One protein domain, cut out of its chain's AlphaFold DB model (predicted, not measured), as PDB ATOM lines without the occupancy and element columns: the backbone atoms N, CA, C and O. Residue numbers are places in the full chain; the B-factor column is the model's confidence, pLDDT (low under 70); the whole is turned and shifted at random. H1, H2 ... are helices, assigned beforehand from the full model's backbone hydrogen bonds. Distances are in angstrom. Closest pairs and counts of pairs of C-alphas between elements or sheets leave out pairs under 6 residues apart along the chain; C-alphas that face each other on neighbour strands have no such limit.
ATOM      1  N   LYS A  50      27.650  31.736  34.677       45.78
ATOM      2  CA  LYS A  50      26.700  31.986  33.585       45.78
ATOM      3  C   LYS A  50      27.373  31.581  32.275       45.78
ATOM      4  O   LYS A  50      28.516  31.966  32.032       45.78
ATOM      5  N   VAL A  51      26.663  30.829  31.434       53.75
ATOM      6  CA  VAL A  51      27.129  30.498  30.082       53.75
ATOM      7  C   VAL A  51      27.333  31.805  29.319       53.75
ATOM      8  O   VAL A  51      26.361  32.491  29.015       53.75
ATOM      9  N   ILE A  52      28.593  32.146  29.043       61.78
ATOM     10  CA  ILE A  52      28.962  33.360  28.307       61.78
ATOM     11  C   ILE A  52      28.413  33.232  26.886       61.78
ATOM     12  O   ILE A  52      28.853  32.369  26.119       61.78
ATOM     13  N   MET A  53      27.457  34.084  26.533       73.50
ATOM     14  CA  MET A  53      26.879  34.130  25.196       73.50
ATOM     15  C   MET A  53      27.602  35.153  24.311       73.50
ATOM     16  O   MET A  53      28.265  36.074  24.790       73.50
ATOM     17  N   GLY A  54      27.424  35.042  22.992       77.12
ATOM     18  CA  GLY A  54      27.973  36.013  22.037       77.12
ATOM     19  C   GLY A  54      27.505  37.456  22.290       77.12
ATOM     20  O   GLY A  54      28.258  38.395  22.039       77.12
ATOM     21  N   THR A  55      26.320  37.641  22.882       84.69
ATOM     22  CA  THR A  55      25.818  38.941  23.356       84.69
ATOM     23  C   THR A  55      26.682  39.550  24.458       84.69
ATOM     24  O   THR A  55      26.962  40.745  24.406       84.69
ATOM     25  N   ASP A  56      27.157  38.745  25.410       83.69
ATOM     26  CA  ASP A  56      27.966  39.219  26.540       83.69
ATOM     27  C   ASP A  56      29.359  39.639  26.050       83.69
ATOM     28  O   ASP A  56      29.890  40.684  26.430       83.69
ATOM     29  N   ILE A  57      29.925  38.856  25.124       86.38
ATOM     30  CA  ILE A  57      31.197  39.157  24.454       86.38
ATOM     31  C   ILE A  57      31.076  40.446  23.625       86.38
ATOM     32  O   ILE A  57      31.959  41.303  23.684       86.38
ATOM     33  N   ALA A  58      29.979  40.610  22.880       88.12
ATOM     34  CA  ALA A  58      29.696  41.823  22.115       88.12
ATOM     35  C   ALA A  58      29.543  43.059  23.019       88.12
ATOM     36  O   ALA A  58      30.063  44.128  22.691       88.12
ATOM     37  N   GLU A  59      28.879  42.923  24.171       86.56
ATOM     38  CA  GLU A  59      28.730  44.009  25.140       86.56
ATOM     39  C   GLU A  59      30.076  44.410  25.759       86.56
ATOM     40  O   GLU A  59      30.397  45.600  25.799       86.56
ATOM     41  N   LEU A  60      30.897  43.442  26.184       84.12
ATOM     42  CA  LEU A  60      32.241  43.695  26.717       84.12
ATOM     43  C   LEU A  60      33.142  44.388  25.683       84.12
ATOM     44  O   LEU A  60      33.788  45.390  26.002       84.12
ATOM     45  N   LEU A  61      33.121  43.921  24.431       86.94
ATOM     46  CA  LEU A  61      33.875  44.522  23.326       86.94
ATOM     47  C   LEU A  61      33.469  45.989  23.081       86.94
ATOM     48  O   LEU A  61      34.325  46.843  22.834       86.94
ATOM     49  N   MET A  62      32.173  46.294  23.200       86.88
ATOM     50  CA  MET A  62      31.613  47.638  23.011       86.88
ATOM     51  C   MET A  62      31.657  48.538  24.255       86.88
ATOM     52  O   MET A  62      31.502  49.757  24.133       86.88
ATOM     53  N   LYS A  63      31.870  47.978  25.449       81.75
ATOM     54  CA  LYS A  63      32.228  48.733  26.659       81.75
ATOM     55  C   LYS A  63      33.683  49.193  26.573       81.75
ATOM     56  O   LYS A  63      33.943  50.390  26.671       81.75
ATOM     57  N   ASN A  64      34.598  48.273  26.263       75.50
ATOM     58  CA  ASN A  64      36.021  48.580  26.112       75.50
ATOM     59  C   ASN A  64      36.296  49.585  24.972       75.50
ATOM     60  O   ASN A  64      37.131  50.471  25.130       75.50
ATOM     61  N   SER A  65      35.556  49.531  23.855       72.56
ATOM     62  CA  SER A  65      35.718  50.505  22.759       72.56
ATOM     63  C   SER A  65      35.371  51.949  23.146       72.56
ATOM     64  O   SER A  65      35.965  52.885  22.614       72.56
ATOM     65  N   LYS A  66      34.436  52.146  24.086       64.94
ATOM     66  CA  LYS A  66      34.075  53.471  24.622       64.94
ATOM     67  C   LYS A  66      35.098  53.984  25.631       64.94
ATOM     68  O   LYS A  66      35.325  55.186  25.696       64.94
ATOM     69  N   LEU A 121      11.659  59.154   6.467       84.75
ATOM     70  CA  LEU A 121      10.548  58.263   6.150       84.75
ATOM     71  C   LEU A 121      10.978  56.801   5.962       84.75
ATOM     72  O   LEU A 121      10.123  55.960   5.690       84.75
ATOM     73  N   TRP A 122      12.260  56.461   6.144       88.88
ATOM     74  CA  TRP A 122      12.760  55.085   6.016       88.88
ATOM     75  C   TRP A 122      11.991  54.075   6.873       88.88
ATOM     76  O   TRP A 122      11.685  52.991   6.386       88.88
ATOM     77  N   GLY A 123      11.587  54.445   8.095       88.00
ATOM     78  CA  GLY A 123      10.722  53.604   8.931       88.00
ATOM     79  C   GLY A 123       9.377  53.290   8.264       88.00
ATOM     80  O   GLY A 123       8.977  52.132   8.197       88.00
ATOM     81  N   HIS A 124       8.720  54.295   7.675       89.12
ATOM     82  CA  HIS A 124       7.470  54.114   6.928       89.12
ATOM     83  C   HIS A 124       7.680  53.296   5.644       89.12
ATOM     84  O   HIS A 124       6.881  52.413   5.342       89.12
ATOM     85  N   ALA A 125       8.767  53.543   4.905       90.00
ATOM     86  CA  ALA A 125       9.092  52.807   3.685       90.00
ATOM     87  C   ALA A 125       9.366  51.318   3.964       90.00
ATOM     88  O   ALA A 125       8.826  50.454   3.273       90.00
ATOM     89  N   LEU A 126      10.146  51.009   5.007       90.56
ATOM     90  CA  LEU A 126      10.417  49.640   5.453       90.56
ATOM     91  C   LEU A 126       9.149  48.959   5.992       90.56
ATOM     92  O   LEU A 126       8.906  47.798   5.664       90.56
ATOM     93  N   GLN A 127       8.304  49.680   6.740       91.19
ATOM     94  CA  GLN A 127       7.032  49.156   7.246       91.19
ATOM     95  C   GLN A 127       6.034  48.851   6.118       91.19
ATOM     96  O   GLN A 127       5.382  47.813   6.137       91.19
ATOM     97  N   LEU A 128       5.922  49.703   5.097       92.31
ATOM     98  CA  LEU A 128       5.091  49.408   3.921       92.31
ATOM     99  C   LEU A 128       5.667  48.226   3.122       92.31
ATOM    100  O   LEU A 128       4.934  47.317   2.721       92.31
ATOM    101  N   ALA A 129       6.991  48.180   2.955       92.19
ATOM    102  CA  ALA A 129       7.680  47.090   2.271       92.19
ATOM    103  C   ALA A 129       7.623  45.745   3.028       92.19
ATOM    104  O   ALA A 129       7.783  44.687   2.405       92.19
ATOM    105  N   SER A 130       7.351  45.734   4.341       92.38
ATOM    106  CA  SER A 130       7.132  44.487   5.085       92.38
ATOM    107  C   SER A 130       5.853  43.778   4.631       92.38
ATOM    108  O   SER A 130       5.859  42.555   4.508       92.38
ATOM    109  N   PHE A 131       4.795  44.531   4.306       94.44
ATOM    110  CA  PHE A 131       3.537  43.997   3.763       94.44
ATOM    111  C   PHE A 131       3.618  43.621   2.274       94.44
ATOM    112  O   PHE A 131       2.786  42.863   1.784       94.44
ATOM    113  N   CYS A 132       4.621  44.125   1.553       93.81
ATOM    114  CA  CYS A 132       4.834  43.832   0.136       93.81
ATOM    115  C   CYS A 132       5.577  42.503  -0.098       93.81
ATOM    116  O   CYS A 132       6.153  41.903   0.816       93.81
ATOM    117  N   GLU A 133       5.614  42.061  -1.359       92.44
ATOM    118  CA  GLU A 133       6.359  40.876  -1.790       92.44
ATOM    119  C   GLU A 133       7.874  40.963  -1.526       92.44
ATOM    120  O   GLU A 133       8.475  42.041  -1.471       92.44
ATOM    121  N   ARG A 134       8.527  39.792  -1.474       90.00
ATOM    122  CA  ARG A 134       9.971  39.646  -1.206       90.00
ATOM    123  C   ARG A 134      10.855  40.515  -2.115       90.00
ATOM    124  O   ARG A 134      11.855  41.040  -1.637       90.00
ATOM    125  N   ARG A 135      10.493  40.686  -3.395       91.38
ATOM    126  CA  ARG A 135      11.242  41.515  -4.364       91.38
ATOM    127  C   ARG A 135      11.200  43.004  -4.011       91.38
ATOM    128  O   ARG A 135      12.245  43.649  -3.992       91.38
ATOM    129  N   VAL A 136      10.018  43.529  -3.677       89.75
ATOM    130  CA  VAL A 136       9.839  44.928  -3.248       89.75
ATOM    131  C   VAL A 136      10.602  45.172  -1.950       89.75
ATOM    132  O   VAL A 136      11.369  46.127  -1.856       89.75
ATOM    133  N   ARG A 137      10.475  44.256  -0.983       90.31
ATOM    134  CA  ARG A 137      11.194  44.326   0.294       90.31
ATOM    135  C   ARG A 137      12.709  44.365   0.106       90.31
ATOM    136  O   ARG A 137      13.353  45.262   0.633       90.31
ATOM    137  N   ALA A 138      13.261  43.460  -0.703       89.00
ATOM    138  CA  ALA A 138      14.690  43.437  -1.012       89.00
ATOM    139  C   ALA A 138      15.166  44.729  -1.705       89.00
ATOM    140  O   ALA A 138      16.230  45.240  -1.364       89.00
ATOM    141  N   SER A 139      14.373  45.288  -2.627       91.19
ATOM    142  CA  SER A 139      14.685  46.557  -3.298       91.19
ATOM    143  C   SER A 139      14.710  47.743  -2.323       91.19
ATOM    144  O   SER A 139      15.670  48.516  -2.324       91.19
ATOM    145  N   VAL A 140      13.712  47.861  -1.440       92.00
ATOM    146  CA  VAL A 140      13.665  48.927  -0.423       92.00
ATOM    147  C   VAL A 140      14.802  48.774   0.591       92.00
ATOM    148  O   VAL A 140      15.470  49.759   0.889       92.00
ATOM    149  N   THR A 141      15.096  47.554   1.056       90.12
ATOM    150  CA  THR A 141      16.249  47.289   1.936       90.12
ATOM    151  C   THR A 141      17.581  47.632   1.264       90.12
ATOM    152  O   THR A 141      18.433  48.242   1.901       90.12
ATOM    153  N   ALA A 142      17.767  47.310  -0.021       89.75
ATOM    154  CA  ALA A 142      18.986  47.665  -0.748       89.75
ATOM    155  C   ALA A 142      19.170  49.189  -0.867       89.75
ATOM    156  O   ALA A 142      20.274  49.685  -0.664       89.75
ATOM    157  N   ARG A 143      18.089  49.939  -1.135       91.19
ATOM    158  CA  ARG A 143      18.116  51.414  -1.178       91.19
ATOM    159  C   ARG A 143      18.337  52.043   0.197       91.19
ATOM    160  O   ARG A 143      19.019  53.056   0.271       91.19
ATOM    161  N   PHE A 144      17.780  51.451   1.255       91.00
ATOM    162  CA  PHE A 144      18.018  51.874   2.636       91.00
ATOM    163  C   PHE A 144      19.496  51.720   3.001       91.00
ATOM    164  O   PHE A 144      20.127  52.697   3.385       91.00
ATOM    165  N   LEU A 145      20.071  50.532   2.788       89.56
ATOM    166  CA  LEU A 145      21.492  50.283   3.036       89.56
ATOM    167  C   LEU A 145      22.392  51.197   2.195       89.56
ATOM    168  O   LEU A 145      23.363  51.723   2.712       89.56
ATOM    169  N   ALA A 146      22.061  51.443   0.924       89.12
ATOM    170  CA  ALA A 146      22.827  52.359   0.073       89.12
ATOM    171  C   ALA A 146      22.785  53.837   0.522       89.12
ATOM    172  O   ALA A 146      23.565  54.637   0.011       89.12
ATOM    173  N   ALA A 147      21.886  54.202   1.443       89.44
ATOM    174  CA  ALA A 147      21.797  55.535   2.037       89.44
ATOM    175  C   ALA A 147      22.472  55.640   3.420       89.44
ATOM    176  O   ALA A 147      22.522  56.735   3.981       89.44
ATOM    177  N   LEU A 148      22.973  54.531   3.979       86.88
ATOM    178  CA  LEU A 148      23.726  54.528   5.233       86.88
ATOM    179  C   LEU A 148      25.215  54.844   4.993       86.88
ATOM    180  O   LEU A 148      25.730  54.622   3.894       86.88
ATOM    181  N   PRO A 149      25.940  55.337   6.016       85.94
ATOM    182  CA  PRO A 149      27.397  55.387   5.981       85.94
ATOM    183  C   PRO A 149      27.991  53.981   5.775       85.94
ATOM    184  O   PRO A 149      27.507  53.034   6.392       85.94
ATOM    185  N   PRO A 150      29.078  53.817   5.000       79.88
ATOM    186  CA  PRO A 150      29.675  52.499   4.759       79.88
ATOM    187  C   PRO A 150      30.145  51.801   6.049       79.88
ATOM    188  O   PRO A 150      30.012  50.590   6.170       79.88
ATOM    189  N   ALA A 151      30.602  52.565   7.046       81.19
ATOM    190  CA  ALA A 151      30.977  52.075   8.373       81.19
ATOM    191  C   ALA A 151      29.784  51.696   9.287       81.19
ATOM    192  O   ALA A 151      29.990  51.284  10.427       81.19
ATOM    193  N   ASP A 152      28.531  51.846   8.840       87.44
ATOM    194  CA  ASP A 152      27.360  51.522   9.661       87.44
ATOM    195  C   ASP A 152      27.257  49.994   9.893       87.44
ATOM    196  O   ASP A 152      27.180  49.221   8.927       87.44
ATOM    197  N   PRO A 153      27.219  49.512  11.153       87.81
ATOM    198  CA  PRO A 153      27.129  48.083  11.451       87.81
ATOM    199  C   PRO A 153      25.824  47.431  10.959       87.81
ATOM    200  O   PRO A 153      25.763  46.201  10.879       87.81
ATOM    201  N   LEU A 154      24.802  48.199  10.562       89.75
ATOM    202  CA  LEU A 154      23.627  47.669   9.862       89.75
ATOM    203  C   LEU A 154      24.003  46.986   8.539       89.75
ATOM    204  O   LEU A 154      23.401  45.960   8.213       89.75
ATOM    205  N   HIS A 155      25.029  47.452   7.814       88.75
ATOM    206  CA  HIS A 155      25.542  46.718   6.650       88.75
ATOM    207  C   HIS A 155      25.966  45.292   7.027       88.75
ATOM    208  O   HIS A 155      25.670  44.346   6.294       88.75
ATOM    209  N   THR A 156      26.602  45.135   8.192       89.56
ATOM    210  CA  THR A 156      27.031  43.836   8.717       89.56
ATOM    211  C   THR A 156      25.856  42.981   9.164       89.56
ATOM    212  O   THR A 156      25.776  41.818   8.761       89.56
ATOM    213  N   LEU A 157      24.905  43.558   9.905       88.75
ATOM    214  CA  LEU A 157      23.697  42.859  10.346       88.75
ATOM    215  C   LEU A 157      22.904  42.300   9.158       88.75
ATOM    216  O   LEU A 157      22.609  41.107   9.111       88.75
ATOM    217  N   TYR A 158      22.601  43.134   8.161       88.44
ATOM    218  CA  TYR A 158      21.819  42.704   7.002       88.44
ATOM    219  C   TYR A 158      22.553  41.668   6.137       88.44
ATOM    220  O   TYR A 158      21.899  40.787   5.578       88.44
ATOM    221  N   SER A 159      23.888  41.713   6.048       87.56
ATOM    222  CA  SER A 159      24.649  40.650   5.377       87.56
ATOM    223  C   SER A 159      24.664  39.332   6.161       87.56
ATOM    224  O   SER A 159      24.453  38.283   5.552       87.56
ATOM    225  N   ALA A 160      24.810  39.376   7.491       83.44
ATOM    226  CA  ALA A 160      24.792  38.189   8.349       83.44
ATOM    227  C   ALA A 160      23.415  37.504   8.320       83.44
ATOM    228  O   ALA A 160      23.319  36.302   8.072       83.44
ATOM    229  N   LEU A 161      22.329  38.284   8.417       82.69
ATOM    230  CA  LEU A 161      20.953  37.797   8.240       82.69
ATOM    231  C   LEU A 161      20.696  37.214   6.838       82.69
ATOM    232  O   LEU A 161      19.889  36.299   6.684       82.69
ATOM    233  N   ALA A 162      21.395  37.708   5.811       83.75
ATOM    234  CA  ALA A 162      21.371  37.150   4.457       83.75
ATOM    235  C   ALA A 162      22.348  35.969   4.251       83.75
ATOM    236  O   ALA A 162      22.460  35.469   3.130       83.75
ATOM    237  N   ALA A 163      23.056  35.530   5.301       80.19
ATOM    238  CA  ALA A 163      24.126  34.531   5.264       80.19
ATOM    239  C   ALA A 163      25.205  34.814   4.194       80.19
ATOM    240  O   ALA A 163      25.698  33.903   3.522       80.19
ATOM    241  N   ARG A 164      25.558  36.092   4.027       82.12
ATOM    242  CA  ARG A 164      26.588  36.594   3.110       82.12
ATOM    243  C   ARG A 164      27.686  37.283   3.920       82.12
ATOM    244  O   ARG A 164      27.394  37.947   4.906       82.12
ATOM    245  N   ALA A 165      28.937  37.180   3.473       76.69
ATOM    246  CA  ALA A 165      30.022  37.951   4.073       76.69
ATOM    247  C   ALA A 165      29.724  39.473   3.995       76.69
ATOM    248  O   ALA A 165      29.381  39.960   2.907       76.69
ATOM    249  N   PRO A 166      29.843  40.226   5.106       79.50
ATOM    250  CA  PRO A 166      29.768  41.681   5.103       79.50
ATOM    251  C   PRO A 166      30.905  42.250   4.260       79.50
ATOM    252  O   PRO A 166      32.011  41.712   4.317       79.50
ATOM    253  N   PRO A 167      30.718  43.375   3.548       73.19
ATOM    254  CA  PRO A 167      31.824  43.983   2.816       73.19
ATOM    255  C   PRO A 167      32.884  44.576   3.766       73.19
ATOM    256  O   PRO A 167      34.039  44.716   3.379       73.19
ATOM    257  N   ALA A 168      32.527  44.800   5.039       75.94
ATOM    258  CA  ALA A 168      33.480  45.051   6.112       75.94
ATOM    259  C   ALA A 168      34.523  43.923   6.252       75.94
ATOM    260  O   ALA A 168      35.682  44.236   6.479       75.94
ATOM    261  N   ALA A 169      34.169  42.638   6.067       75.12
ATOM    262  CA  ALA A 169      35.029  41.484   6.397       75.12
ATOM    263  C   ALA A 169      36.433  41.510   5.771       75.12
ATOM    264  O   ALA A 169      37.352  40.923   6.333       75.12
ATOM    265  N   THR A 170      36.590  42.171   4.622       71.00
ATOM    266  CA  THR A 170      37.851  42.285   3.871       71.00
ATOM    267  C   THR A 170      38.528  43.656   3.987       71.00
ATOM    268  O   THR A 170      39.629  43.839   3.475       71.00
ATOM    269  N   CYS A 171      37.864  44.636   4.603       64.75
ATOM    270  CA  CYS A 171      38.257  46.054   4.626       64.75
ATOM    271  C   CYS A 171      38.135  46.673   6.034       64.75
ATOM    272  O   CYS A 171      38.024  47.885   6.209       64.75
ATOM    273  N   VAL A 172      38.114  45.817   7.054       67.12
ATOM    274  CA  VAL A 172      38.032  46.188   8.465       67.12
ATOM    275  C   VAL A 172      39.176  47.132   8.856       67.12
ATOM    276  O   VAL A 172      40.332  46.836   8.564       67.12
ATOM    277  N   SER A 173      38.864  48.217   9.575       61.00
ATOM    278  CA  SER A 173      39.820  49.255  10.000       61.00
ATOM    279  C   SER A 173      40.436  50.090   8.864       61.00
ATOM    280  O   SER A 173      41.514  50.657   9.039       61.00
ATOM    281  N   ASP A 174      39.778  50.181   7.702       69.31
ATOM    282  CA  ASP A 174      40.013  51.257   6.722       69.31
ATOM    283  C   ASP A 174      39.224  52.523   7.089       69.31
ATOM    284  O   ASP A 174      38.150  52.426   7.688       69.31
ATOM    285  N   GLU A 175      39.655  53.694   6.596       63.94
ATOM    286  CA  GLU A 175      38.895  54.965   6.655       63.94
ATOM    287  C   GLU A 175      37.424  54.817   6.212       63.94
ATOM    288  O   GLU A 175      36.544  55.551   6.652       63.94
ATOM    289  N   ARG A 176      37.147  53.850   5.324       68.25
ATOM    290  CA  ARG A 176      35.809  53.568   4.783       68.25
ATOM    291  C   ARG A 176      34.907  52.750   5.709       68.25
ATOM    292  O   ARG A 176      33.692  52.832   5.552       68.25
ATOM    293  N   TRP A 177      35.471  51.942   6.605       67.94
ATOM    294  CA  TRP A 177      34.720  50.969   7.416       67.94
ATOM    295  C   TRP A 177      34.837  51.206   8.924       67.94
ATOM    296  O   TRP A 177      33.982  50.737   9.662       67.94
ATOM    297  N   GLY A 178      35.820  51.977   9.393       80.38
ATOM    298  CA  GLY A 178      35.923  52.354  10.806       80.38
ATOM    299  C   GLY A 178      36.309  51.195  11.734       80.38
ATOM    300  O   GLY A 178      36.973  50.243  11.320       80.38
ATOM    301  N   ASP A 179      35.938  51.300  13.016       85.50
ATOM    302  CA  ASP A 179      36.369  50.357  14.057       85.50
ATOM    303  C   ASP A 179      35.799  48.945  13.836       85.50
ATOM    304  O   ASP A 179      34.590  48.713  13.845       85.50
ATOM    305  N   TRP A 180      36.695  47.964  13.734       88.88
ATOM    306  CA  TRP A 180      36.382  46.542  13.624       88.88
ATOM    307  C   TRP A 180      35.431  46.016  14.700       88.88
ATOM    308  O   TRP A 180      34.640  45.099  14.440       88.88
ATOM    309  N   ARG A 181      35.494  46.597  15.904       89.75
ATOM    310  CA  ARG A 181      34.744  46.135  17.073       89.75
ATOM    311  C   ARG A 181      33.235  46.158  16.850       89.75
ATOM    312  O   ARG A 181      32.567  45.217  17.268       89.75
ATOM    313  N   VAL A 182      32.696  47.167  16.153       89.31
ATOM    314  CA  VAL A 182      31.239  47.269  15.921       89.31
ATOM    315  C   VAL A 182      30.735  46.155  15.005       89.31
ATOM    316  O   VAL A 182      29.652  45.615  15.218       89.31
ATOM    317  N   HIS A 183      31.547  45.757  14.022       89.94
ATOM    318  CA  HIS A 183      31.213  44.698  13.076       89.94
ATOM    319  C   HIS A 183      31.322  43.310  13.721       89.94
ATOM    320  O   HIS A 183      30.418  42.491  13.556       89.94
ATOM    321  N   ALA A 184      32.376  43.062  14.508       90.56
ATOM    322  CA  ALA A 184      32.524  41.817  15.265       90.56
ATOM    323  C   ALA A 184      31.422  41.661  16.331       90.56
ATOM    324  O   ALA A 184      30.785  40.610  16.405       90.56
ATOM    325  N   ALA A 185      31.127  42.723  17.092       91.38
ATOM    326  CA  ALA A 185      30.038  42.741  18.069       91.38
ATOM    327  C   ALA A 185      28.671  42.464  17.423       91.38
ATOM    328  O   ALA A 185      27.875  41.712  17.980       91.38
ATOM    329  N   MET A 186      28.405  43.014  16.230       91.19
ATOM    330  CA  MET A 186      27.141  42.787  15.525       91.19
ATOM    331  C   MET A 186      26.931  41.311  15.155       91.19
ATOM    332  O   MET A 186      25.822  40.804  15.318       91.19
ATOM    333  N   ILE A 187      27.984  40.619  14.703       89.81
ATOM    334  CA  ILE A 187      27.942  39.182  14.376       89.81
ATOM    335  C   ILE A 187      27.752  38.349  15.652       89.81
ATOM    336  O   ILE A 187      26.913  37.454  15.684       89.81
ATOM    337  N   LEU A 188      28.489  38.663  16.722       89.75
ATOM    338  CA  LEU A 188      28.437  37.911  17.981       89.75
ATOM    339  C   LEU A 188      27.105  38.079  18.729       89.75
ATOM    340  O   LEU A 188      26.609  37.118  19.313       89.75
ATOM    341  N   ALA A 189      26.496  39.266  18.680       90.31
ATOM    342  CA  ALA A 189      25.182  39.515  19.270       90.31
ATOM    343  C   ALA A 189      24.016  38.936  18.445       90.31
ATOM    344  O   ALA A 189      22.930  38.742  18.990       90.31
ATOM    345  N   ASN A 190      24.220  38.667  17.151       88.06
ATOM    346  CA  ASN A 190      23.193  38.171  16.230       88.06
ATOM    347  C   ASN A 190      23.690  36.915  15.487       88.06
ATOM    348  O   ASN A 190      23.882  36.975  14.267       88.06
ATOM    349  N   PRO A 191      23.905  35.783  16.189       82.50
ATOM    350  CA  PRO A 191      24.306  34.535  15.547       82.50
ATOM    351  C   PRO A 191      23.279  34.140  14.480       82.50
ATOM    352  O   PRO A 191      22.069  34.123  14.730       82.50
ATOM    353  N   SER A 192      23.752  33.847  13.271       82.56
ATOM    354  CA  SER A 192      22.883  33.493  12.155       82.56
ATOM    355  C   SER A 192      22.439  32.029  12.239       82.56
ATOM    356  O   SER A 192      22.993  31.212  12.973       82.56
ATOM    357  N   ALA A 193      21.490  31.641  11.384       79.94
ATOM    358  CA  ALA A 193      21.134  30.235  11.182       79.94
ATOM    359  C   ALA A 193      22.255  29.390  10.519       79.94
ATOM    360  O   ALA A 193      22.018  28.238  10.158       79.94
ATOM    361  N   LYS A 194      23.449  29.959  10.288       85.25
ATOM    362  CA  LYS A 194      24.623  29.294   9.705       85.25
ATOM    363  C   LYS A 194      25.894  29.688  10.478       85.25
ATOM    364  O   LYS A 194      26.700  30.457   9.947       85.25
ATOM    365  N   PRO A 195      26.126  29.138  11.684       84.44
ATOM    366  CA  PRO A 195      27.260  29.521  12.531       84.44
ATOM    367  C   PRO A 195      28.624  29.354  11.841       84.44
ATOM    368  O   PRO A 195      29.530  30.151  12.073       84.44
ATOM    369  N   ASP A 196      28.778  28.400  10.916       88.31
ATOM    370  CA  ASP A 196      29.990  28.269  10.092       88.31
ATOM    371  C   ASP A 196      30.294  29.511   9.245       88.31
ATOM    372  O   ASP A 196      31.458  29.852   9.031       88.31
ATOM    373  N   GLN A 197      29.263  30.195   8.743       88.00
ATOM    374  CA  GLN A 197      29.431  31.416   7.958       88.00
ATOM    375  C   GLN A 197      29.831  32.595   8.853       88.00
ATOM    376  O   GLN A 197      30.654  33.414   8.438       88.00
ATOM    377  N   ASP A 198      29.324  32.646  10.082       87.56
ATOM    378  CA  ASP A 198      29.699  33.660  11.072       87.56
ATOM    379  C   ASP A 198      31.149  33.454  11.532       87.56
ATOM    380  O   ASP A 198      31.950  34.389  11.487       87.56
ATOM    381  N   ARG A 199      31.541  32.205  11.830       90.62
ATOM    382  CA  ARG A 199      32.930  31.808  12.136       90.62
ATOM    383  C   ARG A 199      33.890  32.158  10.995       90.62
ATOM    384  O   ARG A 199      34.944  32.750  11.235       90.62
ATOM    385  N   ARG A 200      33.528  31.862   9.738       90.88
ATOM    386  CA  ARG A 200      34.314  32.260   8.549       90.88
ATOM    387  C   ARG A 200      34.437  33.775   8.424       90.88
ATOM    388  O   ARG A 200      35.516  34.266   8.114       90.88
ATOM    389  N   THR A 201      33.359  34.507   8.688       90.19
ATOM    390  CA  THR A 201      33.339  35.973   8.620       90.19
ATOM    391  C   THR A 201      34.242  36.592   9.688       90.19
ATOM    392  O   THR A 201      35.080  37.428   9.364       90.19
ATOM    393  N   LEU A 202      34.138  36.143  10.942       91.19
ATOM    394  CA  LEU A 202      35.028  36.565  12.030       91.19
ATOM    395  C   LEU A 202      36.493  36.195  11.738       91.19
ATOM    396  O   LEU A 202      37.388  36.997  11.988       91.19
ATOM    397  N   THR A 203      36.746  35.040  11.114       93.06
ATOM    398  CA  THR A 203      38.098  34.665  10.662       93.06
ATOM    399  C   THR A 203      38.628  35.623   9.587       93.06
ATOM    400  O   THR A 203      39.773  36.046   9.686       93.06
ATOM    401  N   GLN A 204      37.811  36.030   8.606       91.94
ATOM    402  CA  GLN A 204      38.198  37.007   7.568       91.94
ATOM    403  C   GLN A 204      38.471  38.406   8.141       91.94
ATOM    404  O   GLN A 204      39.421  39.074   7.723       91.94
ATOM    405  N   ILE A 205      37.683  38.826   9.136       91.38
ATOM    406  CA  ILE A 205      37.945  40.037   9.925       91.38
ATOM    407  C   ILE A 205      39.311  39.914  10.622       91.38
ATOM    408  O   ILE A 205      40.135  40.823  10.524       91.38
ATOM    409  N   GLY A 206      39.587  38.770  11.258       91.62
ATOM    410  CA  GLY A 206      40.877  38.466  11.880       91.62
ATOM    411  C   GLY A 206      42.049  38.505  10.894       91.62
ATOM    412  O   GLY A 206      43.036  39.188  11.162       91.62
ATOM    413  N   ASP A 207      41.919  37.867   9.729       91.44
ATOM    414  CA  ASP A 207      42.934  37.865   8.665       91.44
ATOM    415  C   ASP A 207      43.244  39.302   8.193       91.44
ATOM    416  O   ASP A 207      44.408  39.685   8.040       91.44
ATOM    417  N   SER A 208      42.202  40.127   8.028       90.88
ATOM    418  CA  SER A 208      42.313  41.544   7.645       90.88
ATOM    419  C   SER A 208      42.991  42.406   8.718       90.88
ATOM    420  O   SER A 208      43.695  43.357   8.389       90.88
ATOM    421  N   LEU A 209      42.804  42.087  10.000       90.12
ATOM    422  CA  LEU A 209      43.482  42.753  11.119       90.12
ATOM    423  C   LEU A 209      44.946  42.293  11.247       90.12
ATOM    424  O   LEU A 209      45.842  43.111  11.467       90.12
ATOM    425  N   ALA A 210      45.216  41.000  11.043       89.44
ATOM    426  CA  ALA A 210      46.557  40.418  11.105       89.44
ATOM    427  C   ALA A 210      47.471  40.898   9.962       89.44
ATOM    428  O   ALA A 210      48.686  41.037  10.157       89.44
ATOM    429  N   SER A 211      46.912  41.187   8.780       88.69
ATOM    430  CA  SER A 211      47.655  41.797   7.666       88.69
ATOM    431  C   SER A 211      48.100  43.237   7.970       88.69
ATOM    432  O   SER A 211      49.153  43.655   7.498       88.69
ATOM    433  N   ARG A 212      47.363  43.950   8.834       86.38
ATOM    434  CA  ARG A 212      47.666  45.312   9.323       86.38
ATOM    435  C   ARG A 212      48.559  45.346  10.569       86.38
ATOM    436  O   ARG A 212      48.860  46.423  11.068       86.38
ATOM    437  N   GLY A 213      48.952  44.187  11.104       87.31
ATOM    438  CA  GLY A 213      49.736  44.090  12.343       87.31
ATOM    439  C   GLY A 213      48.927  44.258  13.638       87.31
ATOM    440  O   GLY A 213      49.514  44.346  14.712       87.31
ATOM    441  N   LEU A 214      47.590  44.253  13.581       89.06
ATOM    442  CA  LEU A 214      46.720  44.344  14.762       89.06
ATOM    443  C   LEU A 214      46.554  42.960  15.420       89.06
ATOM    444  O   LEU A 214      45.474  42.365  15.404       89.06
ATOM    445  N   ILE A 215      47.654  42.441  15.980       88.62
ATOM    446  CA  ILE A 215      47.788  41.055  16.464       88.62
ATOM    447  C   ILE A 215      46.691  40.704  17.480       88.62
ATOM    448  O   ILE A 215      45.897  39.804  17.215       88.62
ATOM    449  N   TYR A 216      46.568  41.443  18.588       89.75
ATOM    450  CA  TYR A 216      45.585  41.143  19.643       89.75
ATOM    451  C   TYR A 216      44.132  41.202  19.145       89.75
ATOM    452  O   TYR A 216      43.309  40.360  19.501       89.75
ATOM    453  N   SER A 217      43.818  42.151  18.257       89.56
ATOM    454  CA  SER A 217      42.497  42.258  17.624       89.56
ATOM    455  C   SER A 217      42.205  41.069  16.701       89.56
ATOM    456  O   SER A 217      41.098  40.528  16.723       89.56
ATOM    457  N   SER A 218      43.202  40.612  15.935       91.81
ATOM    458  CA  SER A 218      43.069  39.404  15.113       91.81
ATOM    459  C   SER A 218      42.896  38.139  15.961       91.81
ATOM    460  O   SER A 218      41.992  37.351  15.690       91.81
TER     461      SER A 218
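AT A GLANCE: This is residues 50 to 66 and 121 to 218 of the 563 residues of the protein "Sec16_C domain-containing protein" of Leptidea sinapis (UniProt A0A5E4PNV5). A body of helices has one helix, H6, in its middle, with H1 along one side of it and the long H7 along another, and H4 packed steeply on it; a separate helical hairpin, H2 and H3, extends from this body at one end of the longest axis. The short H5 packs on H7, and the short H8 folds back on H7 at the other end. The 115 printed residues hold eight named helices, H1 to H8 in order, and no named strand: the class is all helix. The whole is compact, with a radius of gyration of the C-alphas of 15.3 A and spans of 45 by 37 by 28 A.

HOW THE PARTS SIT: H1, residues 54 to 66, touches H6, residues 180 to 189, at a shallow tilt of 26 degrees, opposite ways; their closest C-alphas, of Ala 58 and Ala 185, are 4.2 A apart. H2, residues 122 to 131, and H3, residues 134 to 145, form a hairpin at 14 degrees, a shallow tilt, with the closest C-alphas, of Ala 129 and Arg 137, 4.9 A apart. H3 is close to but not clearly touching H4, residues 153 to 161: the closest C-alphas, of Leu 145 and His 155, are 6.5 A apart. H4 touches H6 at a steep tilt of 39 degrees, the same way, closest at the C-alphas of Pro 153 and His 183, 5.5 A. H5, residues 167 to 170, touches residues 201 to 208 of H7, which spans residues 195 to 211; the closest C-alphas, of Ala 169 and Ile 205, are 4.8 A apart. H6 and H7 form a second hairpin at a shallow tilt of 14 degrees, closest at the C-alphas of Ala 184 and Leu 202, 6.7 A. H8, residues 215 to 218, touches H7, with the closest C-alphas, of Gly 206 and Ser 218, 4.0 A apart. In H3, H4, H6 and H7 every O i to N i+4 pair is within hydrogen-bond range, in H1 8 of 9 and in H2 5 of 6; H5 and H8 are too short for such a pair.

IN THESE COORDINATES: H1 begins at C-alpha 54, (27.973, 36.013, 22.037), and is 18.7 A long. H2 is 14.6 A, H3 16.2 A, H4 12.4 A and H6 14.4 A long. H7 measures 24.3 A, from C-alpha 195 at (27.260, 29.521, 12.531). H5 measures 6.3 A, and H8 5.2 A, ending at C-alpha 218, (43.069, 39.404, 15.113).

THE WHOLE: The C-alphas farthest apart, of Phe 131 and Gly 213, are 47.0 A apart. Residues 67 to 120 are not printed, and C-alphas 66 and 121 are 30.3 A apart across this cut. Of the links printed whole, none is long. The mean pLDDT of the printed part is 84.7; residues 50 to 52, 66 and 171 to 177 are under 70.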